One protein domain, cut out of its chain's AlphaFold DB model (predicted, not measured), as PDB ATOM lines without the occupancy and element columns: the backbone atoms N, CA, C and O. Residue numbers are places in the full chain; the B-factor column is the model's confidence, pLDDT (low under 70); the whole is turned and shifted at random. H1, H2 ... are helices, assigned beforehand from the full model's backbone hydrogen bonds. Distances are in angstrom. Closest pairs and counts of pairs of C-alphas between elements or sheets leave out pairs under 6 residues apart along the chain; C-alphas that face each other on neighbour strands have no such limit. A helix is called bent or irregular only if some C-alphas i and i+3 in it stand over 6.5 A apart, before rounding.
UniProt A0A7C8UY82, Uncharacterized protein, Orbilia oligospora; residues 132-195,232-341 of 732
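This is residues 132 to 195 and 232 to 341 of the 732 residues of an uncharacterized protein of Orbilia oligospora (UniProt A0A7C8UY82). A kinked helix, H6, runs through the middle of an all-helix body, with H1, H4, H5, H7, H8 and H10 gathered round it at mixed angles and H2 and H9 farther out, toward opposite ends. H1, H2 and H3 make one end, H5 and H7 pack on H6 in the middle, H8, H9 and H10 make the other end, and H4 packs on H6 and H9 between H3 and H9. The printed part has 174 residues with ten named helices, H1 to H10 in order along the chain, and no named strand. Helix packing is part aligned, part crossed, with 5 of 12 touching pairs at a shallow tilt. The whole is compact, with a radius of gyration of the C-alphas of 16.6 A and spans of 47 by 35 by 31 A.

H1, residues 136 to 155, is the longest helix at 28.8 A and begins with C-alpha 136 at (25.896, -33.647, 38.222). H2 is residues 159 to 164, 8.9 A, and H3 is residues 166 to 177, 16.2 A. H4, residues 185 to 193, measures 12.5 A. After the cut, H5, residues 233 to 241, measures 12.1 A. H6, residues 246 to 261, spans 24.0 A from C-alpha 246 at (35.740, -30.812, 38.242) to C-alpha 261 at (32.695, -7.419, 34.019). It has a kink of 36 degrees near residue 255 and is only just irregular: C-alphas 254 and 257 are 6.9 A apart. H7 is residues 265 to 275, 15.3 A, H8 is residues 284 to 292, 14.1 A, and H9 is residues 304 to 315, 16.3 A. H10, residues 323 to 338, measures 22.5 A and ends with C-alpha 338 at (48.701, -14.848, 35.427).

H6 is the hub and touches six helices. H6 and H7 form a helical hairpin at a shallow tilt of 23 degrees, opposite ways, with closest C-alphas Lys 249 and His 275 at 6.5 A. H5 and H6 form another, at a steep tilt of 43 degrees; their closest C-alphas, those of Leu 241 and Met 248, are 6.2 A apart. Residues 136 to 140 of H1 touch H6 about perpendicular, at 74 degrees, with the C-alphas of Ser 140 and Pro 247 closest at 6.6 A. H1 also touches H3 with residues 137 to 144, opposite ways at a shallow tilt of 27 degrees, closest at the C-alphas of Cys 137 and Tyr 176, 5.9 A. H2 touches H1 alone, closest at the C-alphas of Phe 159 and Ser 152, 5.4 A. Toward the other end, H10 touches H6, closest at the C-alphas of Val 327 and Leu 261, 6.1 A. H8 and H10 touch at a shallow tilt of 34 degrees, only just short of steep, with the C-alphas of Leu 288 and Arg 328 closest at 6.4 A. H4 and H9 touch, closest at the C-alphas of Gly 185 and Asp 306, 5.8 A. H4 and H6 only just touch, with 3 pairs of C-alphas within 8 A, the closest being those of Asp 189 and Ile 258 at 6.7 A. H1 and H10 are apart. Each O i to N i+4 pair is within hydrogen-bond range in H1, H2, H3, H4, H5, H7, H9 and H10, against 10 of 12 in H6 and 3 of 5 in H8.

The two C-alphas farthest apart, those of Asn 158 and Leu 293, are 49.6 A apart. Residues 196 to 231 are not printed, and C-alphas 195 and 232 are 7.5 A apart across the cut. The link from H8 to H9, 11 residues, is long. The mean pLDDT of the printed part is 74.2; 41 residues are under 70, among them residues 132 to 140, 177 to 182 and 314 to 322.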
ATOM      1  N   VAL A 132      18.313 -38.706  40.663       43.50
ATOM      2  CA  VAL A 132      18.614 -37.308  41.019       43.50
ATOM      3  C   VAL A 132      19.951 -37.204  41.757       43.50
ATOM      4  O   VAL A 132      20.777 -36.385  41.382       43.50
ATOM      5  N   LEU A 133      20.216 -38.093  42.722       47.19
ATOM      6  CA  LEU A 133      21.474 -38.146  43.482       47.19
ATOM      7  C   LEU A 133      22.718 -38.482  42.641       47.19
ATOM      8  O   LEU A 133      23.834 -38.254  43.098       47.19
ATOM      9  N   LYS A 134      22.541 -39.029  41.433       46.81
ATOM     10  CA  LYS A 134      23.623 -39.327  40.481       46.81
ATOM     11  C   LYS A 134      23.767 -38.260  39.397       46.81
ATOM     12  O   LYS A 134      24.691 -38.343  38.590       46.81
ATOM     13  N   LEU A 135      22.859 -37.283  39.344       48.25
ATOM     14  CA  LEU A 135      22.975 -36.170  38.414       48.25
ATOM     15  C   LEU A 135      24.126 -35.249  38.855       48.25
ATOM     16  O   LEU A 135      24.326 -35.061  40.058       48.25
ATOM     17  N   PRO A 136      24.842 -34.615  37.911       52.59
ATOM     18  CA  PRO A 136      25.896 -33.647  38.222       52.59
ATOM     19  C   PRO A 136      25.453 -32.545  39.197       52.59
ATOM     20  O   PRO A 136      26.247 -32.100  40.020       52.59
ATOM     21  N   CYS A 137      24.170 -32.161  39.171       57.78
ATOM     22  CA  CYS A 137      23.616 -31.191  40.110       57.78
ATOM     23  C   CYS A 137      23.654 -31.683  41.565       57.78
ATOM     24  O   CYS A 137      24.019 -30.907  42.440       57.78
ATOM     25  N   ALA A 138      23.355 -32.956  41.853       62.84
ATOM     26  CA  ALA A 138      23.358 -33.472  43.222       62.84
ATOM     27  C   ALA A 138      24.758 -33.506  43.853       62.84
ATOM     28  O   ALA A 138      24.889 -33.259  45.050       62.84
ATOM     29  N   VAL A 139      25.801 -33.747  43.053       66.25
ATOM     30  CA  VAL A 139      27.200 -33.639  43.497       66.25
ATOM     31  C   VAL A 139      27.533 -32.184  43.853       66.25
ATOM     32  O   VAL A 139      28.080 -31.916  44.919       66.25
ATOM     33  N   SER A 140      27.112 -31.222  43.029       67.38
ATOM     34  CA  SER A 140      27.260 -29.790  43.326       67.38
ATOM     35  C   SER A 140      26.486 -29.349  44.578       67.38
ATOM     36  O   SER A 140      26.994 -28.563  45.377       67.38
ATOM     37  N   PHE A 141      25.290 -29.900  44.808       74.12
ATOM     38  CA  PHE A 141      24.504 -29.671  46.026       74.12
ATOM     39  C   PHE A 141      25.203 -30.178  47.292       74.12
ATOM     40  O   PHE A 141      25.119 -29.530  48.336       74.12
ATOM     41  N   GLN A 142      25.906 -31.314  47.216       76.56
ATOM     42  CA  GLN A 142      26.716 -31.805  48.334       76.56
ATOM     43  C   GLN A 142      27.831 -30.816  48.683       76.56
ATOM     44  O   GLN A 142      28.048 -30.550  49.863       76.56
ATOM     45  N   PHE A 143      28.481 -30.214  47.683       79.69
ATOM     46  CA  PHE A 143      29.492 -29.180  47.921       79.69
ATOM     47  C   PHE A 143      28.900 -27.908  48.531       79.69
ATOM     48  O   PHE A 143      29.496 -27.355  49.450       79.69
ATOM     49  N   LEU A 144      27.699 -27.489  48.118       81.06
ATOM     50  CA  LEU A 144      27.005 -26.355  48.741       81.06
ATOM     51  C   LEU A 144      26.657 -26.622  50.210       81.06
ATOM     52  O   LEU A 144      26.892 -25.771  51.071       81.06
ATOM     53  N   ALA A 145      26.145 -27.814  50.519       81.12
ATOM     54  CA  ALA A 145      25.891 -28.220  51.898       81.12
ATOM     55  C   ALA A 145      27.197 -28.292  52.711       81.12
ATOM     56  O   ALA A 145      27.239 -27.842  53.855       81.12
ATOM     57  N   GLN A 146      28.285 -28.786  52.117       81.56
ATOM     58  CA  GLN A 146      29.596 -28.828  52.762       81.56
ATOM     59  C   GLN A 146      30.165 -27.421  53.009       81.56
ATOM     60  O   GLN A 146      30.716 -27.170  54.080       81.56
ATOM     61  N   ALA A 147      29.992 -26.488  52.071       80.81
ATOM     62  CA  ALA A 147      30.385 -25.090  52.232       80.81
ATOM     63  C   ALA A 147      29.605 -24.423  53.379       80.81
ATOM     64  O   ALA A 147      30.212 -23.796  54.248       80.81
ATOM     65  N   CYS A 148      28.288 -24.648  53.457       80.50
ATOM     66  CA  CYS A 148      27.458 -24.184  54.576       80.50
ATOM     67  C   CYS A 148      27.918 -24.770  55.916       80.50
ATOM     68  O   CYS A 148      27.950 -24.064  56.921       80.50
ATOM     69  N   LEU A 149      28.304 -26.049  55.943       81.69
ATOM     70  CA  LEU A 149      28.824 -26.697  57.147       81.69
ATOM     71  C   LEU A 149      30.171 -26.102  57.575       81.69
ATOM     72  O   LEU A 149      30.403 -25.897  58.764       81.69
ATOM     73  N   ASN A 150      31.057 -25.815  56.622       80.69
ATOM     74  CA  ASN A 150      32.355 -25.205  56.898       80.69
ATOM     75  C   ASN A 150      32.195 -23.777  57.435       80.69
ATOM     76  O   ASN A 150      32.831 -23.429  58.427       80.69
ATOM     77  N   ILE A 151      31.299 -22.982  56.843       75.50
ATOM     78  CA  ILE A 151      30.976 -21.636  57.333       75.50
ATOM     79  C   ILE A 151      30.340 -21.708  58.716       75.50
ATOM     80  O   ILE A 151      30.799 -21.006  59.608       75.50
ATOM     81  N   SER A 152      29.361 -22.592  58.932       78.50
ATOM     82  CA  SER A 152      28.745 -22.835  60.245       78.50
ATOM     83  C   SER A 152      29.798 -23.113  61.324       78.50
ATOM     84  O   SER A 152      29.760 -22.514  62.394       78.50
ATOM     85  N   LYS A 153      30.798 -23.949  61.014       79.88
ATOM     86  CA  LYS A 153      31.918 -24.241  61.921       79.88
ATOM     87  C   LYS A 153      32.851 -23.049  62.148       79.88
ATOM     88  O   LYS A 153      33.336 -22.889  63.260       79.88
ATOM     89  N   ALA A 154      33.125 -22.249  61.119       74.81
ATOM     90  CA  ALA A 154      34.075 -21.137  61.190       74.81
ATOM     91  C   ALA A 154      33.484 -19.869  61.838       74.81
ATOM     92  O   ALA A 154      34.206 -19.112  62.474       74.81
ATOM     93  N   SER A 155      32.180 -19.646  61.672       70.38
ATOM     94  CA  SER A 155      31.468 -18.417  62.056       70.38
ATOM     95  C   SER A 155      30.472 -18.606  63.208       70.38
ATOM     96  O   SER A 155      29.839 -17.647  63.633       70.38
ATOM     97  N   GLY A 156      30.299 -19.836  63.707       68.50
ATOM     98  CA  GLY A 156      29.381 -20.161  64.808       68.50
ATOM     99  C   GLY A 156      27.896 -20.212  64.425       68.50
ATOM    100  O   GLY A 156      27.053 -20.476  65.281       68.50
ATOM    101  N   TRP A 157      27.556 -19.990  63.152       73.12
ATOM    102  CA  TRP A 157      26.178 -20.009  62.658       73.12
ATOM    103  C   TRP A 157      25.547 -21.400  62.712       73.12
ATOM    104  O   TRP A 157      26.209 -22.412  62.479       73.12
ATOM    105  N   ASN A 158      24.231 -21.463  62.933       80.06
ATOM    106  CA  ASN A 158      23.499 -22.722  62.875       80.06
ATOM    107  C   ASN A 158      23.423 -23.238  61.428       80.06
ATOM    108  O   ASN A 158      22.913 -22.570  60.528       80.06
ATOM    109  N   PHE A 159      23.896 -24.465  61.210       78.75
ATOM    110  CA  PHE A 159      23.876 -25.112  59.900       78.75
ATOM    111  C   PHE A 159      22.464 -25.214  59.295       78.75
ATOM    112  O   PHE A 159      22.287 -24.997  58.099       78.75
ATOM    113  N   GLY A 160      21.449 -25.510  60.111       74.06
ATOM    114  CA  GLY A 160      20.059 -25.616  59.668       74.06
ATOM    115  C   GLY A 160      19.474 -24.286  59.190       74.06
ATOM    116  O   GLY A 160      18.708 -24.275  58.226       74.06
ATOM    117  N   ASP A 161      19.881 -23.177  59.807       72.81
ATOM    118  CA  ASP A 161      19.440 -21.838  59.408       72.81
ATOM    119  C   ASP A 161      20.102 -21.407  58.094       72.81
ATOM    120  O   ASP A 161      19.432 -20.854  57.221       72.81
ATOM    121  N   LEU A 162      21.375 -21.766  57.877       74.88
ATOM    122  CA  LEU A 162      22.049 -21.563  56.589       74.88
ATOM    123  C   LEU A 162      21.367 -22.341  55.455       74.88
ATOM    124  O   LEU A 162      21.138 -21.769  54.391       74.88
ATOM    125  N   LEU A 163      20.967 -23.597  55.681       76.69
ATOM    126  CA  LEU A 163      20.249 -24.403  54.680       76.69
ATOM    127  C   LEU A 163      18.848 -23.866  54.344       76.69
ATOM    128  O   LEU A 163      18.331 -24.133  53.261       76.69
ATOM    129  N   ARG A 164      18.216 -23.136  55.269       74.88
ATOM    130  CA  ARG A 164      16.901 -22.496  55.069       74.88
ATOM    131  C   ARG A 164      17.006 -21.057  54.572       74.88
ATOM    132  O   ARG A 164      15.984 -20.432  54.295       74.88
ATOM    133  N   SER A 165      18.221 -20.523  54.477       73.31
ATOM    134  CA  SER A 165      18.448 -19.152  54.046       73.31
ATOM    135  C   SER A 165      18.097 -18.964  52.568       73.31
ATOM    136  O   SER A 165      18.268 -19.861  51.738       73.31
ATOM    137  N   ARG A 166      17.672 -17.745  52.213       71.62
ATOM    138  CA  ARG A 166      17.490 -17.355  50.806       71.62
ATOM    139  C   ARG A 166      18.788 -17.496  50.000       71.62
ATOM    140  O   ARG A 166      18.737 -17.842  48.829       71.62
ATOM    141  N   MET A 167      19.949 -17.306  50.631       72.44
ATOM    142  CA  MET A 167      21.260 -17.444  49.982       72.44
ATOM    143  C   MET A 167      21.534 -18.878  49.517       72.44
ATOM    144  O   MET A 167      22.012 -19.079  48.402       72.44
ATOM    145  N   PHE A 168      21.189 -19.878  50.338       77.00
ATOM    146  CA  PHE A 168      21.283 -21.284  49.941       77.00
ATOM    147  C   PHE A 168      20.361 -21.585  48.758       77.00
ATOM    148  O   PHE A 168      20.785 -22.240  47.808       77.00
ATOM    149  N   TYR A 169      19.133 -21.057  48.783       75.38
ATOM    150  CA  TYR A 169      18.197 -21.184  47.667       75.38
ATOM    151  C   TYR A 169      18.771 -20.583  46.372       75.38
ATOM    152  O   TYR A 169      18.863 -21.288  45.369       75.38
ATOM    153  N   TYR A 170      19.271 -19.345  46.394       74.38
ATOM    154  CA  TYR A 170      19.847 -18.716  45.198       74.38
ATOM    155  C   TYR A 170      21.078 -19.457  44.663       74.38
ATOM    156  O   TYR A 170      21.167 -19.708  43.465       74.38
ATOM    157  N   LEU A 171      22.009 -19.888  45.524       75.94
ATOM    158  CA  LEU A 171      23.169 -20.666  45.066       75.94
ATOM    159  C   LEU A 171      22.779 -22.047  44.551       75.94
ATOM    160  O   LEU A 171      23.382 -22.532  43.597       75.94
ATOM    161  N   SER A 172      21.766 -22.676  45.146       75.88
ATOM    162  CA  SER A 172      21.239 -23.933  44.627       75.88
ATOM    163  C   SER A 172      20.632 -23.781  43.238       75.88
ATOM    164  O   SER A 172      20.840 -24.631  42.369       75.88
ATOM    165  N   GLU A 173      19.927 -22.675  43.017       73.69
ATOM    166  CA  GLU A 173      19.347 -22.337  41.730       73.69
ATOM    167  C   GLU A 173      20.450 -22.053  40.704       73.69
ATOM    168  O   GLU A 173      20.407 -22.598  39.601       73.69
ATOM    169  N   LEU A 174      21.498 -21.314  41.081       76.06
ATOM    170  CA  LEU A 174      22.666 -21.070  40.233       76.06
ATOM    171  C   LEU A 174      23.388 -22.370  39.863       76.06
ATOM    172  O   LEU A 174      23.635 -22.610  38.683       76.06
ATOM    173  N   LEU A 175      23.662 -23.251  40.829       74.50
ATOM    174  CA  LEU A 175      24.300 -24.551  40.587       74.50
ATOM    175  C   LEU A 175      23.505 -25.445  39.626       74.50
ATOM    176  O   LEU A 175      24.090 -26.284  38.939       74.50
ATOM    177  N   TYR A 176      22.183 -25.278  39.570       70.44
ATOM    178  CA  TYR A 176      21.331 -25.981  38.621       70.44
ATOM    179  C   TYR A 176      21.252 -25.268  37.265       70.44
ATOM    180  O   TYR A 176      21.408 -25.909  36.226       70.44
ATOM    181  N   ARG A 177      21.013 -23.954  37.241       68.56
ATOM    182  CA  ARG A 177      20.695 -23.212  36.013       68.56
ATOM    183  C   ARG A 177      21.928 -22.860  35.179       68.56
ATOM    184  O   ARG A 177      21.844 -22.979  33.956       68.56
ATOM    185  N   LEU A 178      23.061 -22.499  35.798       69.31
ATOM    186  CA  LEU A 178      24.298 -22.130  35.080       69.31
ATOM    187  C   LEU A 178      24.793 -23.261  34.164       69.31
ATOM    188  O   LEU A 178      24.931 -23.025  32.962       69.31
ATOM    189  N   PRO A 179      25.039 -24.491  34.671       63.94
ATOM    190  CA  PRO A 179      25.624 -25.557  33.852       63.94
ATOM    191  C   PRO A 179      24.691 -26.047  32.741       63.94
ATOM    192  O   PRO A 179      25.147 -26.636  31.766       63.94
ATOM    193  N   ASN A 180      23.384 -25.807  32.881       62.19
ATOM    194  CA  ASN A 180      22.374 -26.167  31.889       62.19
ATOM    195  C   ASN A 180      22.042 -25.012  30.926       62.19
ATOM    196  O   ASN A 180      21.133 -25.152  30.110       62.19
ATOM    197  N   ASN A 181      22.762 -23.884  31.009       63.97
ATOM    198  CA  ASN A 181      22.534 -22.684  30.200       63.97
ATOM    199  C   ASN A 181      21.073 -22.178  30.262       63.97
ATOM    200  O   ASN A 181      20.532 -21.691  29.274       63.97
ATOM    201  N   LEU A 182      20.427 -22.329  31.427       66.44
ATOM    202  CA  LEU A 182      19.027 -21.949  31.688       66.44
ATOM    203  C   LEU A 182      18.896 -20.537  32.280       66.44
ATOM    204  O   LEU A 182      17.870 -20.196  32.872       66.44
ATOM    205  N   ILE A 183      19.961 -19.749  32.204       72.31
ATOM    206  CA  ILE A 183      20.055 -18.411  32.772       72.31
ATOM    207  C   ILE A 183      20.833 -17.523  31.805       72.31
ATOM    208  O   ILE A 183      21.869 -17.935  31.274       72.31
ATOM    209  N   SER A 184      20.296 -16.333  31.544       72.94
ATOM    210  CA  SER A 184      20.959 -15.322  30.710       72.94
ATOM    211  C   SER A 184      22.061 -14.598  31.489       72.94
ATOM    212  O   SER A 184      22.069 -14.627  32.722       72.94
ATOM    213  N   GLY A 185      22.990 -13.938  30.788       72.81
ATOM    214  CA  GLY A 185      24.042 -13.153  31.440       72.81
ATOM    215  C   GLY A 185      23.461 -12.026  32.297       72.81
ATOM    216  O   GLY A 185      23.860 -11.856  33.448       72.81
ATOM    217  N   SER A 186      22.447 -11.334  31.772       74.50
ATOM    218  CA  SER A 186      21.718 -10.287  32.502       74.50
ATOM    219  C   SER A 186      21.008 -10.790  33.769       74.50
ATOM    220  O   SER A 186      21.067 -10.146  34.813       74.50
ATOM    221  N   GLU A 187      20.366 -11.961  33.718       75.81
ATOM    222  CA  GLU A 187      19.700 -12.558  34.882       75.81
ATOM    223  C   GLU A 187      20.708 -12.999  35.953       75.81
ATOM    224  O   GLU A 187      20.485 -12.784  37.142       75.81
ATOM    225  N   LEU A 188      21.847 -13.556  35.535       78.94
ATOM    226  CA  LEU A 188      22.928 -13.942  36.438       78.94
ATOM    227  C   LEU A 188      23.539 -12.727  37.150       78.94
ATOM    228  O   LEU A 188      23.749 -12.753  38.359       78.94
ATOM    229  N   ASP A 189      23.770 -11.645  36.418       78.75
ATOM    230  CA  ASP A 189      24.267 -10.394  36.978       78.75
ATOM    231  C   ASP A 189      23.277  -9.749  37.974       78.75
ATOM    232  O   ASP A 189      23.698  -9.282  39.031       78.75
ATOM    233  N   ARG A 190      21.963  -9.812  37.719       76.38
ATOM    234  CA  ARG A 190      20.938  -9.358  38.680       76.38
ATOM    235  C   ARG A 190      20.921 -10.178  39.968       76.38
ATOM    236  O   ARG A 190      20.840  -9.602  41.046       76.38
ATOM    237  N   ILE A 191      21.052 -11.505  39.876       75.06
ATOM    238  CA  ILE A 191      21.126 -12.382  41.061       75.06
ATOM    239  C   ILE A 191      22.352 -12.043  41.921       75.06
ATOM    240  O   ILE A 191      22.305 -12.166  43.145       75.06
ATOM    241  N   LEU A 192      23.444 -11.595  41.298       74.88
ATOM    242  CA  LEU A 192      24.631 -11.127  42.011       74.88
ATOM    243  C   LEU A 192      24.456  -9.706  42.596       74.88
ATOM    244  O   LEU A 192      25.080  -9.410  43.613       74.88
ATOM    245  N   ASP A 193      23.604  -8.848  42.018       68.50
ATOM    246  CA  ASP A 193      23.291  -7.486  42.507       68.50
ATOM    247  C   ASP A 193      22.297  -7.428  43.668       68.50
ATOM    248  O   ASP A 193      22.517  -6.673  44.616       68.50
ATOM    249  N   ASP A 194      21.234  -8.238  43.627       56.25
ATOM    250  CA  ASP A 194      20.111  -8.236  44.587       56.25
ATOM    251  C   ASP A 194      20.512  -8.630  46.027       56.25
ATOM    252  O   ASP A 194      19.679  -8.820  46.911       56.25
ATOM    253  N   THR A 195      21.812  -8.765  46.283       51.09
ATOM    254  CA  THR A 195      22.390  -9.210  47.552       51.09
ATOM    255  C   THR A 195      23.241  -8.156  48.260       51.09
ATOM    256  O   THR A 195      23.786  -8.440  49.325       51.09
ATOM    257  N   GLY A 232      27.361 -12.994  53.883       67.00
ATOM    258  CA  GLY A 232      26.671 -12.628  52.647       67.00
ATOM    259  C   GLY A 232      26.881 -13.663  51.536       67.00
ATOM    260  O   GLY A 232      27.826 -14.457  51.580       67.00
ATOM    261  N   LEU A 233      26.036 -13.616  50.496       71.25
ATOM    262  CA  LEU A 233      26.084 -14.517  49.330       71.25
ATOM    263  C   LEU A 233      27.516 -14.697  48.796       71.25
ATOM    264  O   LEU A 233      27.928 -15.809  48.478       71.25
ATOM    265  N   ARG A 234      28.294 -13.611  48.775       76.19
ATOM    266  CA  ARG A 234      29.700 -13.587  48.364       76.19
ATOM    267  C   ARG A 234      30.600 -14.512  49.190       76.19
ATOM    268  O   ARG A 234      31.410 -15.226  48.611       76.19
ATOM    269  N   GLN A 235      30.466 -14.537  50.517       76.62
ATOM    270  CA  GLN A 235      31.275 -15.417  51.373       76.62
ATOM    271  C   GLN A 235      30.925 -16.890  51.145       76.62
ATOM    272  O   GLN A 235      31.817 -17.735  51.074       76.62
ATOM    273  N   LEU A 236      29.635 -17.194  50.971       77.00
ATOM    274  CA  LEU A 236      29.168 -18.551  50.689       77.00
ATOM    275  C   LEU A 236      29.584 -19.020  49.287       77.00
ATOM    276  O   LEU A 236      30.033 -20.155  49.130       77.00
ATOM    277  N   LEU A 237      29.518 -18.133  48.293       83.19
ATOM    278  CA  LEU A 237      30.025 -18.376  46.945       83.19
ATOM    279  C   LEU A 237      31.542 -18.610  46.951       83.19
ATOM    280  O   LEU A 237      32.010 -19.559  46.328       83.19
ATOM    281  N   LYS A 238      32.307 -17.804  47.697       85.25
ATOM    282  CA  LYS A 238      33.755 -17.984  47.864       85.25
ATOM    283  C   LYS A 238      34.074 -19.333  48.508       85.25
ATOM    284  O   LYS A 238      34.867 -20.094  47.976       85.25
ATOM    285  N   ALA A 239      33.389 -19.694  49.594       82.25
ATOM    286  CA  ALA A 239      33.569 -20.991  50.248       82.25
ATOM    287  C   ALA A 239      33.216 -22.184  49.341       82.25
ATOM    288  O   ALA A 239      33.861 -23.229  49.424       82.25
ATOM    289  N   LEU A 240      32.212 -22.034  48.475       82.44
ATOM    290  CA  LEU A 240      31.857 -23.035  47.473       82.44
ATOM    291  C   LEU A 240      32.968 -23.188  46.420       82.44
ATOM    292  O   LEU A 240      33.403 -24.309  46.151       82.44
ATOM    293  N   LEU A 241      33.463 -22.069  45.883       84.62
ATOM    294  CA  LEU A 241      34.528 -22.028  44.877       84.62
ATOM    295  C   LEU A 241      35.893 -22.480  45.421       84.62
ATOM    296  O   LEU A 241      36.684 -23.023  44.663       84.62
ATOM    297  N   SER A 242      36.133 -22.410  46.735       86.50
ATOM    298  CA  SER A 242      37.315 -23.015  47.378       86.50
ATOM    299  C   SER A 242      37.441 -24.532  47.149       86.50
ATOM    300  O   SER A 242      38.488 -25.128  47.414       86.50
ATOM    301  N   THR A 243      36.374 -25.200  46.702       82.38
ATOM    302  CA  THR A 243      36.359 -26.649  46.493       82.38
ATOM    303  C   THR A 243      36.938 -27.001  45.122       82.38
ATOM    304  O   THR A 243      36.233 -26.980  44.115       82.38
ATOM    305  N   ASN A 244      38.215 -27.391  45.064       80.06
ATOM    306  CA  ASN A 244      38.897 -27.720  43.806       80.06
ATOM    307  C   ASN A 244      38.472 -29.084  43.216       80.06
ATOM    308  O   ASN A 244      39.175 -30.088  43.323       80.06
ATOM    309  N   THR A 245      37.288 -29.133  42.604       77.81
ATOM    310  CA  THR A 245      36.723 -30.324  41.944       77.81
ATOM    311  C   THR A 245      36.270 -29.993  40.523       77.81
ATOM    312  O   THR A 245      35.978 -28.840  40.221       77.81
ATOM    313  N   ILE A 246      36.162 -31.001  39.647       72.50
ATOM    314  CA  ILE A 246      35.740 -30.812  38.242       72.50
ATOM    315  C   ILE A 246      34.404 -30.041  38.126       72.50
ATOM    316  O   ILE A 246      34.352 -29.088  37.349       72.50
ATOM    317  N   PRO A 247      33.341 -30.366  38.896       72.50
ATOM    318  CA  PRO A 247      32.073 -29.636  38.806       72.50
ATOM    319  C   PRO A 247      32.178 -28.176  39.258       72.50
ATOM    320  O   PRO A 247      31.549 -27.305  38.664       72.50
ATOM    321  N   MET A 248      32.978 -27.897  40.293       78.81
ATOM    322  CA  MET A 248      33.166 -26.536  40.806       78.81
ATOM    323  C   MET A 248      34.060 -25.699  39.900       78.81
ATOM    324  O   MET A 248      33.798 -24.517  39.723       78.81
ATOM    325  N   LYS A 249      35.044 -26.318  39.247       78.94
ATOM    326  CA  LYS A 249      35.855 -25.669  38.220       78.94
ATOM    327  C   LYS A 249      35.010 -25.241  37.015       78.94
ATOM    328  O   LYS A 249      35.091 -24.091  36.606       78.94
ATOM    329  N   ALA A 250      34.143 -26.123  36.510       75.25
ATOM    330  CA  ALA A 250      33.205 -25.776  35.438       75.25
ATOM    331  C   ALA A 250      32.222 -24.667  35.865       75.25
ATOM    332  O   ALA A 250      31.870 -23.794  35.079       75.25
ATOM    333  N   PHE A 251      31.791 -24.673  37.129       78.94
ATOM    334  CA  PHE A 251      30.960 -23.607  37.682       78.94
ATOM    335  C   PHE A 251      31.714 -22.266  37.770       78.94
ATOM    336  O   PHE A 251      31.175 -21.239  37.359       78.94
ATOM    337  N   ALA A 252      32.969 -22.276  38.229       83.56
ATOM    338  CA  ALA A 252      33.845 -21.106  38.280       83.56
ATOM    339  C   ALA A 252      34.090 -20.511  36.885       83.56
ATOM    340  O   ALA A 252      33.980 -19.303  36.699       83.56
ATOM    341  N   GLU A 253      34.352 -21.370  35.897       79.44
ATOM    342  CA  GLU A 253      34.538 -21.023  34.484       79.44
ATOM    343  C   GLU A 253      33.352 -20.248  33.893       79.44
ATOM    344  O   GLU A 253      33.550 -19.291  33.149       79.44
ATOM    345  N   ILE A 254      32.121 -20.627  34.245       77.31
ATOM    346  CA  ILE A 254      30.903 -19.970  33.747       77.31
ATOM    347  C   ILE A 254      30.622 -18.651  34.492       77.31
ATOM    348  O   ILE A 254      30.019 -17.746  33.918       77.31
ATOM    349  N   LEU A 255      31.045 -18.521  35.755       83.00
ATOM    350  CA  LEU A 255      30.892 -17.285  36.538       83.00
ATOM    351  C   LEU A 255      31.928 -16.214  36.180       83.00
ATOM    352  O   LEU A 255      31.642 -15.021  36.293       83.00
ATOM    353  N   LEU A 256      33.121 -16.637  35.763       85.50
ATOM    354  CA  LEU A 256      34.269 -15.769  35.530       85.50
ATOM    355  C   LEU A 256      33.974 -14.559  34.617       85.50
ATOM    356  O   LEU A 256      34.345 -13.457  35.016       85.50
ATOM    357  N   PRO A 257      33.261 -14.680  33.474       84.56
ATOM    358  CA  PRO A 257      32.980 -13.531  32.609       84.56
ATOM    359  C   PRO A 257      32.239 -12.400  33.332       84.56
ATOM    360  O   PRO A 257      32.616 -11.237  33.224       84.56
ATOM    361  N   ILE A 258      31.225 -12.729  34.137       83.75
ATOM    362  CA  ILE A 258      30.435 -11.719  34.856       83.75
ATOM    363  C   ILE A 258      31.212 -11.144  36.035       83.75
ATOM    364  O   ILE A 258      31.119  -9.948  36.293       83.75
ATOM    365  N   LEU A 259      32.020 -11.950  36.727       85.75
ATOM    366  CA  LEU A 259      32.895 -11.444  37.788       85.75
ATOM    367  C   LEU A 259      33.942 -10.463  37.241       85.75
ATOM    368  O   LEU A 259      34.223  -9.453  37.884       85.75
ATOM    369  N   ILE A 260      34.471 -10.731  36.043       85.12
ATOM    370  CA  ILE A 260      35.394  -9.834  35.343       85.12
ATOM    371  C   ILE A 260      34.693  -8.543  34.913       85.12
ATOM    372  O   ILE A 260      35.228  -7.469  35.179       85.12
ATOM    373  N   LEU A 261      33.491  -8.616  34.323       81.12
ATOM    374  CA  LEU A 261      32.695  -7.419  34.019       81.12
ATOM    375  C   LEU A 261      32.474  -6.603  35.303       81.12
ATOM    376  O   LEU A 261      32.775  -5.414  35.366       81.12
ATOM    377  N   ARG A 262      32.073  -7.241  36.400       80.31
ATOM    378  CA  ARG A 262      31.885  -6.566  37.696       80.31
ATOM    379  C   ARG A 262      33.185  -6.046  38.331       80.31
ATOM    380  O   ARG A 262      33.109  -5.331  39.328       80.31
ATOM    381  N   ARG A 263      34.358  -6.370  37.769       78.94
ATOM    382  CA  ARG A 263      35.697  -6.068  38.307       78.94
ATOM    383  C   ARG A 263      35.877  -6.574  39.742       78.94
ATOM    384  O   ARG A 263      36.489  -5.907  40.575       78.94
ATOM    385  N   ASP A 264      35.320  -7.744  40.055       83.06
ATOM    386  CA  ASP A 264      35.445  -8.342  41.387       83.06
ATOM    387  C   ASP A 264      36.823  -9.010  41.550       83.06
ATOM    388  O   ASP A 264      36.961 -10.233  41.451       83.06
ATOM    389  N   GLU A 265      37.857  -8.185  41.772       82.19
ATOM    390  CA  GLU A 265      39.258  -8.631  41.796       82.19
ATOM    391  C   GLU A 265      39.493  -9.771  42.798       82.19
ATOM    392  O   GLU A 265      40.237 -10.708  42.511       82.19
ATOM    393  N   ASP A 266      38.853  -9.714  43.968       85.19
ATOM    394  CA  ASP A 266      39.029 -10.698  45.042       85.19
ATOM    395  C   ASP A 266      38.408 -12.056  44.680       85.19
ATOM    396  O   ASP A 266      39.032 -13.094  44.909       85.19
ATOM    397  N   MET A 267      37.227 -12.076  44.053       85.75
ATOM    398  CA  MET A 267      36.620 -13.330  43.592       85.75
ATOM    399  C   MET A 267      37.377 -13.934  42.407       85.75
ATOM    400  O   MET A 267      37.607 -15.145  42.386       85.75
ATOM    401  N   VAL A 268      37.808 -13.108  41.449       86.25
ATOM    402  CA  VAL A 268      38.612 -13.557  40.300       86.25
ATOM    403  C   VAL A 268      39.955 -14.121  40.773       86.25
ATOM    404  O   VAL A 268      40.315 -15.243  40.412       86.25
ATOM    405  N   SER A 269      40.655 -13.396  41.650       85.81
ATOM    406  CA  SER A 269      41.927 -13.847  42.228       85.81
ATOM    407  C   SER A 269      41.763 -15.159  42.983       85.81
ATOM    408  O   SER A 269      42.590 -16.059  42.846       85.81
ATOM    409  N   HIS A 270      40.676 -15.300  43.745       88.69
ATOM    410  CA  HIS A 270      40.378 -16.523  44.476       88.69
ATOM    411  C   HIS A 270      40.146 -17.727  43.548       88.69
ATOM    412  O   HIS A 270      40.684 -18.806  43.809       88.69
ATOM    413  N   ILE A 271      39.404 -17.551  42.448       87.38
ATOM    414  CA  ILE A 271      39.193 -18.596  41.432       87.38
ATOM    415  C   ILE A 271      40.530 -19.017  40.819       87.38
ATOM    416  O   ILE A 271      40.830 -20.211  40.759       87.38
ATOM    417  N   PHE A 272      41.357 -18.055  40.407       86.38
ATOM    418  CA  PHE A 272      42.645 -18.343  39.782       86.38
ATOM    419  C   PHE A 272      43.654 -18.977  40.740       86.38
ATOM    420  O   PHE A 272      44.383 -19.872  40.326       86.38
ATOM    421  N   GLN A 273      43.671 -18.592  42.017       86.56
ATOM    422  CA  GLN A 273      44.517 -19.232  43.031       86.56
ATOM    423  C   GLN A 273      44.061 -20.661  43.352       86.56
ATOM    424  O   GLN A 273      44.891 -21.546  43.540       86.56
ATOM    425  N   THR A 274      42.748 -20.899  43.410       85.25
ATOM    426  CA  THR A 274      42.187 -22.196  43.822       85.25
ATOM    427  C   THR A 274      42.209 -23.223  42.694       85.25
ATOM    428  O   THR A 274      42.554 -24.385  42.910       85.25
ATOM    429  N   HIS A 275      41.822 -22.807  41.488       82.38
ATOM    430  CA  HIS A 275      41.694 -23.694  40.336       82.38
ATOM    431  C   HIS A 275      42.868 -23.583  39.362       82.38
ATOM    432  O   HIS A 275      43.010 -24.457  38.515       82.38
ATOM    433  N   GLY A 276      43.727 -22.569  39.479       76.38
ATOM    434  CA  GLY A 276      44.832 -22.302  38.557       76.38
ATOM    435  C   GLY A 276      44.357 -21.605  37.281       76.38
ATOM    436  O   GLY A 276      43.559 -22.169  36.534       76.38
ATOM    437  N   ALA A 277      44.880 -20.410  36.995       73.44
ATOM    438  CA  ALA A 277      44.512 -19.623  35.811       73.44
ATOM    439  C   ALA A 277      44.734 -20.372  34.483       73.44
ATOM    440  O   ALA A 277      43.903 -20.284  33.586       73.44
ATOM    441  N   GLU A 278      45.813 -21.154  34.382       65.44
ATOM    442  CA  GLU A 278      46.126 -21.988  33.210       65.44
ATOM    443  C   GLU A 278      45.191 -23.193  33.063       65.44
ATOM    444  O   GLU A 278      44.986 -23.715  31.968       65.44
ATOM    445  N   SER A 279      44.647 -23.667  34.184       65.19
ATOM    446  CA  SER A 279      43.823 -24.866  34.219       65.19
ATOM    447  C   SER A 279      42.371 -24.547  33.853       65.19
ATOM    448  O   SER A 279      41.697 -25.414  33.297       65.19
ATOM    449  N   VAL A 280      41.893 -23.329  34.126       66.81
ATOM    450  CA  VAL A 280      40.581 -22.822  33.692       66.81
ATOM    451  C   VAL A 280      40.485 -22.940  32.165       66.81
ATOM    452  O   VAL A 280      41.214 -22.285  31.425       66.81
ATOM    453  N   GLY A 281      39.594 -23.812  31.685       60.59
ATOM    454  CA  GLY A 281      39.449 -24.119  30.261       60.59
ATOM    455  C   GLY A 281      38.890 -22.953  29.447       60.59
ATOM    456  O   GLY A 281      39.107 -22.880  28.238       60.59
ATOM    457  N   VAL A 282      38.202 -22.020  30.109       63.72
ATOM    458  CA  VAL A 282      37.665 -20.816  29.480       63.72
ATOM    459  C   VAL A 282      38.752 -19.745  29.381       63.72
ATOM    460  O   VAL A 282      39.302 -19.276  30.379       63.72
ATOM    461  N   LYS A 283      39.047 -19.342  28.145       77.00
ATOM    462  CA  LYS A 283      40.110 -18.400  27.789       77.00
ATOM    463  C   LYS A 283      39.682 -16.961  28.036       77.00
ATOM    464  O   LYS A 283      39.319 -16.232  27.122       77.00
ATOM    465  N   TRP A 284      39.716 -16.561  29.299       78.94
ATOM    466  CA  TRP A 284      39.170 -15.289  29.769       78.94
ATOM    467  C   TRP A 284      39.770 -14.034  29.121       78.94
ATOM    468  O   TRP A 284      39.087 -13.021  28.994       78.94
ATOM    469  N   TYR A 285      41.012 -14.112  28.642       79.38
ATOM    470  CA  TYR A 285      41.672 -13.045  27.885       79.38
ATOM    471  C   TYR A 285      41.097 -12.857  26.469       79.38
ATOM    472  O   TYR A 285      41.347 -11.827  25.853       79.38
ATOM    473  N   ILE A 286      40.296 -13.793  25.943       79.06
ATOM    474  CA  ILE A 286      39.526 -13.588  24.700       79.06
ATOM    475  C   ILE A 286      38.427 -12.538  24.909       79.06
ATOM    476  O   ILE A 286      37.988 -11.917  23.952       79.06
ATOM    477  N   GLY A 287      38.016 -12.255  26.148       79.06
ATOM    478  CA  GLY A 287      37.051 -11.190  26.412       79.06
ATOM    479  C   GLY A 287      37.485  -9.813  25.903       79.06
ATOM    480  O   GLY A 287      36.645  -9.016  25.499       79.06
ATOM    481  N   LEU A 288      38.789  -9.543  25.859       79.19
ATOM    482  CA  LEU A 288      39.314  -8.311  25.274       79.19
ATOM    483  C   LEU A 288      39.056  -8.242  23.747       79.19
ATOM    484  O   LEU A 288      38.718  -7.172  23.262       79.19
ATOM    485  N   LEU A 289      39.075  -9.361  23.005       77.62
ATOM    486  CA  LEU A 289      38.702  -9.402  21.580       77.62
ATOM    487  C   LEU A 289      37.243  -8.993  21.380       77.62
ATOM    488  O   LEU A 289      36.930  -8.304  20.417       77.62
ATOM    489  N   GLU A 290      36.344  -9.434  22.263       78.00
ATOM    490  CA  GLU A 290      34.925  -9.066  22.178       78.00
ATOM    491  C   GLU A 290      34.710  -7.574  22.406       78.00
ATOM    492  O   GLU A 290      33.879  -6.965  21.730       78.00
ATOM    493  N   ILE A 291      35.486  -6.996  23.329       77.50
ATOM    494  CA  ILE A 291      35.504  -5.561  23.605       77.50
ATOM    495  C   ILE A 291      36.071  -4.799  22.398       77.50
ATOM    496  O   ILE A 291      35.429  -3.875  21.907       77.50
ATOM    497  N   ASP A 292      37.233  -5.206  21.885       72.12
ATOM    498  CA  ASP A 292      37.962  -4.487  20.834       72.12
ATOM    499  C   ASP A 292      37.270  -4.566  19.469       72.12
ATOM    500  O   ASP A 292      37.208  -3.583  18.734       72.12
ATOM    501  N   LEU A 293      36.728  -5.736  19.119       72.25
ATOM    502  CA  LEU A 293      36.019  -5.948  17.855       72.25
ATOM    503  C   LEU A 293      34.551  -5.531  17.923       72.25
ATOM    504  O   LEU A 293      33.864  -5.577  16.899       72.25
ATOM    505  N   ASN A 294      34.072  -5.170  19.115       71.12
ATOM    506  CA  ASN A 294      32.683  -4.866  19.408       71.12
ATOM    507  C   ASN A 294      31.710  -5.954  18.912       71.12
ATOM    508  O   ASN A 294      30.704  -5.674  18.252       71.12
ATOM    509  N   LYS A 295      32.063  -7.225  19.150       69.25
ATOM    510  CA  LYS A 295      31.359  -8.405  18.624       69.25
ATOM    511  C   LYS A 295      31.238  -9.494  19.682       69.25
ATOM    512  O   LYS A 295      32.186  -9.789  20.401       69.25
ATOM    513  N   SER A 296      30.085 -10.156  19.703       69.81
ATOM    514  CA  SER A 296      29.835 -11.335  20.533       69.81
ATOM    515  C   SER A 296      30.605 -12.552  19.999       69.81
ATOM    516  O   SER A 296      30.265 -13.077  18.937       69.81
ATOM    517  N   LEU A 297      31.606 -13.036  20.743       69.19
ATOM    518  CA  LEU A 297      32.338 -14.283  20.465       69.19
ATOM    519  C   LEU A 297      31.980 -15.410  21.462       69.19
ATOM    520  O   LEU A 297      32.505 -16.519  21.353       69.19
ATOM    521  N   GLY A 298      31.035 -15.165  22.380       67.62
ATOM    522  CA  GLY A 298      30.503 -16.140  23.333       67.62
ATOM    523  C   GLY A 298      31.164 -16.175  24.718       67.62
ATOM    524  O   GLY A 298      30.764 -17.013  25.529       67.62
ATOM    525  N   TYR A 299      32.143 -15.311  25.009       74.19
ATOM    526  CA  TYR A 299      32.802 -15.198  26.312       74.19
ATOM    527  C   TYR A 299      32.055 -14.265  27.279       74.19
ATOM    528  O   TYR A 299      31.491 -14.753  28.260       74.19
ATOM    529  N   PHE A 300      32.028 -12.949  27.032       71.44
ATOM    530  CA  PHE A 300      31.227 -12.010  27.827       71.44
ATOM    531  C   PHE A 300      29.785 -12.005  27.348       71.44
ATOM    532  O   PHE A 300      28.847 -12.075  28.147       71.44
ATOM    533  N   PHE A 301      29.615 -11.957  26.032       72.00
ATOM    534  CA  PHE A 301      28.312 -11.827  25.407       72.00
ATOM    535  C   PHE A 301      27.935 -13.174  24.804       72.00
ATOM    536  O   PHE A 301      28.482 -13.600  23.793       72.00
ATOM    537  N   LYS A 302      27.013 -13.891  25.457       69.62
ATOM    538  CA  LYS A 302      26.443 -15.127  24.896       69.62
ATOM    539  C   LYS A 302      25.398 -14.830  23.819       69.62
ATOM    540  O   LYS A 302      25.131 -15.681  22.973       69.62
ATOM    541  N   ALA A 303      24.788 -13.649  23.884       69.19
ATOM    542  CA  ALA A 303      23.829 -13.129  22.924       69.19
ATOM    543  C   ALA A 303      23.963 -11.603  22.812       69.19
ATOM    544  O   ALA A 303      24.323 -10.944  23.785       69.19
ATOM    545  N   ASP A 304      23.559 -11.030  21.676       68.69
ATOM    546  CA  ASP A 304      23.574  -9.570  21.447       68.69
ATOM    547  C   ASP A 304      22.766  -8.789  22.503       68.69
ATOM    548  O   ASP A 304      23.081  -7.650  22.839       68.69
ATOM    549  N   LYS A 305      21.741  -9.427  23.086       72.12
ATOM    550  CA  LYS A 305      20.949  -8.857  24.189       72.12
ATOM    551  C   LYS A 305      21.746  -8.700  25.485       72.12
ATOM    552  O   LYS A 305      21.475  -7.774  26.241       72.12
ATOM    553  N   ASP A 306      22.697  -9.598  25.756       70.06
ATOM    554  CA  ASP A 306      23.575  -9.473  26.925       70.06
ATOM    555  C   ASP A 306      24.535  -8.292  26.731       70.06
ATOM    556  O   ASP A 306      24.755  -7.530  27.667       70.06
ATOM    557  N   TYR A 307      25.040  -8.093  25.507       71.69
ATOM    558  CA  TYR A 307      25.858  -6.931  25.154       71.69
ATOM    559  C   TYR A 307      25.113  -5.615  25.406       71.69
ATOM    560  O   TYR A 307      25.601  -4.781  26.164       71.69
ATOM    561  N   GLN A 308      23.894  -5.471  24.874       73.00
ATOM    562  CA  GLN A 308      23.067  -4.277  25.098       73.00
ATOM    563  C   GLN A 308      22.823  -4.016  26.587       73.00
ATOM    564  O   GLN A 308      23.046  -2.907  27.055       73.00
ATOM    565  N   TYR A 309      22.440  -5.046  27.349       79.19
ATOM    566  CA  TYR A 309      22.203  -4.911  28.787       79.19
ATOM    567  C   TYR A 309      23.449  -4.445  29.549       79.19
ATOM    568  O   TYR A 309      23.347  -3.568  30.406       79.19
ATOM    569  N   PHE A 310      24.620  -5.028  29.272       74.75
ATOM    570  CA  PHE A 310      25.846  -4.658  29.975       74.75
ATOM    571  C   PHE A 310      26.349  -3.272  29.565       74.75
ATOM    572  O   PHE A 310      26.762  -2.514  30.441       74.75
ATOM    573  N   CYS A 311      26.249  -2.899  28.288       70.69
ATOM    574  CA  CYS A 311      26.518  -1.532  27.850       70.69
ATOM    575  C   CYS A 311      25.571  -0.542  28.543       70.69
ATOM    576  O   CYS A 311      26.046   0.341  29.242       70.69
ATOM    577  N   GLU A 312      24.252  -0.746  28.488       73.19
ATOM    578  CA  GLU A 312      23.268   0.152  29.113       73.19
ATOM    579  C   GLU A 312      23.445   0.272  30.636       73.19
ATOM    580  O   GLU A 312      23.438   1.373  31.195       73.19
ATOM    581  N   LYS A 313      23.622  -0.860  31.330       74.88
ATOM    582  CA  LYS A 313      23.784  -0.886  32.788       74.88
ATOM    583  C   LYS A 313      25.017  -0.098  33.217       74.88
ATOM    584  O   LYS A 313      24.939   0.676  34.175       74.88
ATOM    585  N   TYR A 314      26.134  -0.295  32.524       66.44
ATOM    586  CA  TYR A 314      27.420   0.252  32.936       66.44
ATOM    587  C   TYR A 314      27.811   1.571  32.237       66.44
ATOM    588  O   TYR A 314      28.746   2.227  32.689       66.44
ATOM    589  N   GLU A 315      27.069   2.016  31.217       59.78
ATOM    590  CA  GLU A 315      27.106   3.391  30.686       59.78
ATOM    591  C   GLU A 315      26.314   4.376  31.565       59.78
ATOM    592  O   GLU A 315      26.611   5.573  31.594       59.78
ATOM    593  N   SER A 316      25.322   3.896  32.329       50.22
ATOM    594  CA  SER A 316      24.514   4.742  33.214       50.22
ATOM    595  C   SER A 316      25.319   5.291  34.415       50.22
ATOM    596  O   SER A 316      26.195   4.632  34.978       50.22
ATOM    597  N   HIS A 317      25.025   6.541  34.799       45.16
ATOM    598  CA  HIS A 317      25.831   7.518  35.562       45.16
ATOM    599  C   HIS A 317      26.522   7.122  36.895       45.16
ATOM    600  O   HIS A 317      27.158   7.979  37.506       45.16
ATOM    601  N   ALA A 318      26.466   5.874  37.364       49.25
ATOM    602  CA  ALA A 318      27.126   5.437  38.600       49.25
ATOM    603  C   ALA A 318      28.564   4.903  38.405       49.25
ATOM    604  O   ALA A 318      29.330   4.869  39.367       49.25
ATOM    605  N   THR A 319      28.948   4.497  37.184       50.19
ATOM    606  CA  THR A 319      30.289   3.921  36.896       50.19
ATOM    607  C   THR A 319      31.068   4.585  35.747       50.19
ATOM    608  O   THR A 319      32.241   4.268  35.556       50.19
ATOM    609  N   GLY A 320      30.481   5.601  35.104       49.16
ATOM    610  CA  GLY A 320      31.142   6.537  34.185       49.16
ATOM    611  C   GLY A 320      31.330   6.026  32.744       49.16
ATOM    612  O   GLY A 320      31.375   4.818  32.523       49.16
ATOM    613  N   PRO A 321      31.503   6.937  31.760       55.41
ATOM    614  CA  PRO A 321      31.680   6.614  30.332       55.41
ATOM    615  C   PRO A 321      32.940   5.777  30.020       55.41
ATOM    616  O   PRO A 321      33.119   5.307  28.904       55.41
ATOM    617  N   ASP A 322      33.800   5.553  31.016       67.06
ATOM    618  CA  ASP A 322      35.037   4.780  30.926       67.06
ATOM    619  C   ASP A 322      34.894   3.326  31.426       67.06
ATOM    620  O   ASP A 322      35.899   2.641  31.609       67.06
ATOM    621  N   TYR A 323      33.697   2.809  31.726       72.69
ATOM    622  CA  TYR A 323      33.570   1.472  32.332       72.69
ATOM    623  C   TYR A 323      34.248   0.356  31.513       72.69
ATOM    624  O   TYR A 323      35.049  -0.407  32.059       72.69
ATOM    625  N   ILE A 324      34.010   0.306  30.198       74.56
ATOM    626  CA  ILE A 324      34.646  -0.673  29.300       74.56
ATOM    627  C   ILE A 324      36.174  -0.530  29.317       74.56
ATOM    628  O   ILE A 324      36.890  -1.531  29.356       74.56
ATOM    629  N   LYS A 325      36.685   0.702  29.403       75.81
ATOM    630  CA  LYS A 325      38.118   0.981  29.559       75.81
ATOM    631  C   LYS A 325      38.675   0.402  30.864       75.81
ATOM    632  O   LYS A 325      39.771  -0.151  30.866       75.81
ATOM    633  N   HIS A 326      37.924   0.453  31.964       77.88
ATOM    634  CA  HIS A 326      38.346  -0.164  33.225       77.88
ATOM    635  C   HIS A 326      38.293  -1.698  33.185       77.88
ATOM    636  O   HIS A 326      39.163  -2.348  33.762       77.88
ATOM    637  N   VAL A 327      37.299  -2.292  32.514       80.12
ATOM    638  CA  VAL A 327      37.251  -3.750  32.295       80.12
ATOM    639  C   VAL A 327      38.447  -4.196  31.447       80.12
ATOM    640  O   VAL A 327      39.112  -5.174  31.792       80.12
ATOM    641  N   ARG A 328      38.785  -3.433  30.398       80.12
ATOM    642  CA  ARG A 328      39.988  -3.634  29.577       80.12
ATOM    643  C   ARG A 328      41.257  -3.603  30.436       80.12
ATOM    644  O   ARG A 328      42.017  -4.567  30.429       80.12
ATOM    645  N   GLN A 329      41.443  -2.569  31.261       79.75
ATOM    646  CA  GLN A 329      42.579  -2.468  32.192       79.75
ATOM    647  C   GLN A 329      42.660  -3.643  33.176       79.75
ATOM    648  O   GLN A 329      43.746  -4.163  33.435       79.75
ATOM    649  N   PHE A 330      41.519  -4.086  33.709       82.56
ATOM    650  CA  PHE A 330      41.464  -5.229  34.616       82.56
ATOM    651  C   PHE A 330      41.923  -6.524  33.929       82.56
ATOM    652  O   PHE A 330      42.734  -7.268  34.484       82.56
ATOM    653  N   LEU A 331      41.459  -6.775  32.703       83.25
ATOM    654  CA  LEU A 331      41.891  -7.921  31.902       83.25
ATOM    655  C   LEU A 331      43.396  -7.874  31.611       83.25
ATOM    656  O   LEU A 331      44.075  -8.880  31.798       83.25
ATOM    657  N   ILE A 332      43.935  -6.709  31.235       80.81
ATOM    658  CA  ILE A 332      45.373  -6.522  30.979       80.81
ATOM    659  C   ILE A 332      46.204  -6.832  32.230       80.81
ATOM    660  O   ILE A 332      47.161  -7.603  32.155       80.81
ATOM    661  N   LYS A 333      45.805  -6.304  33.396       81.38
ATOM    662  CA  LYS A 333      46.429  -6.618  34.694       81.38
ATOM    663  C   LYS A 333      46.364  -8.117  35.001       81.38
ATOM    664  O   LYS A 333      47.312  -8.689  35.533       81.38
ATOM    665  N   GLY A 334      45.262  -8.773  34.644       80.44
ATOM    666  CA  GLY A 334      45.148 -10.225  34.717       80.44
ATOM    667  C   GLY A 334      46.196 -10.931  33.854       80.44
ATOM    668  O   GLY A 334      46.835 -11.872  34.319       80.44
ATOM    669  N   ILE A 335      46.416 -10.484  32.612       81.38
ATOM    670  CA  ILE A 335      47.354 -11.142  31.683       81.38
ATOM    671  C   ILE A 335      48.783 -11.019  32.206       81.38
ATOM    672  O   ILE A 335      49.507 -12.013  32.220       81.38
ATOM    673  N   THR A 336      49.173  -9.844  32.703       79.56
ATOM    674  CA  THR A 336      50.508  -9.638  33.282       79.56
ATOM    675  C   THR A 336      50.717 -10.429  34.574       79.56
ATOM    676  O   THR A 336      51.827 -10.884  34.834       79.56
ATOM    677  N   THR A 337      49.661 -10.639  35.366       81.62
ATOM    678  CA  THR A 337      49.736 -11.362  36.647       81.62
ATOM    679  C   THR A 337      49.758 -12.879  36.469       81.62
ATOM    680  O   THR A 337      50.485 -13.572  37.177       81.62
ATOM    681  N   TYR A 338      48.944 -13.408  35.552       81.62
ATOM    682  CA  TYR A 338      48.701 -14.848  35.427       81.62
ATOM    683  C   TYR A 338      49.344 -15.492  34.194       81.62
ATOM    684  O   TYR A 338      49.268 -16.711  34.079       81.62
ATOM    685  N   LEU A 339      49.948 -14.700  33.296       80.75
ATOM    686  CA  LEU A 339      50.701 -15.135  32.108       80.75
ATOM    687  C   LEU A 339      50.033 -16.301  31.352       80.75
ATOM    688  O   LEU A 339      50.602 -17.390  31.250       80.75
ATOM    689  N   PRO A 340      48.804 -16.108  30.837       83.38
ATOM    690  CA  PRO A 340      48.053 -17.191  30.223       83.38
ATOM    691  C   PRO A 340      48.727 -17.703  28.946       83.38
ATOM    692  O   PRO A 340      49.144 -16.925  28.090       83.38
ATOM    693  N   ILE A 341      48.745 -19.025  28.776       83.06
ATOM    694  CA  ILE A 341      49.262 -19.672  27.566       83.06
ATOM    695  C   ILE A 341      48.118 -19.846  26.555       83.06
ATOM    696  O   ILE A 341      47.117 -20.532  26.824       83.06
TER     697      ILE A 341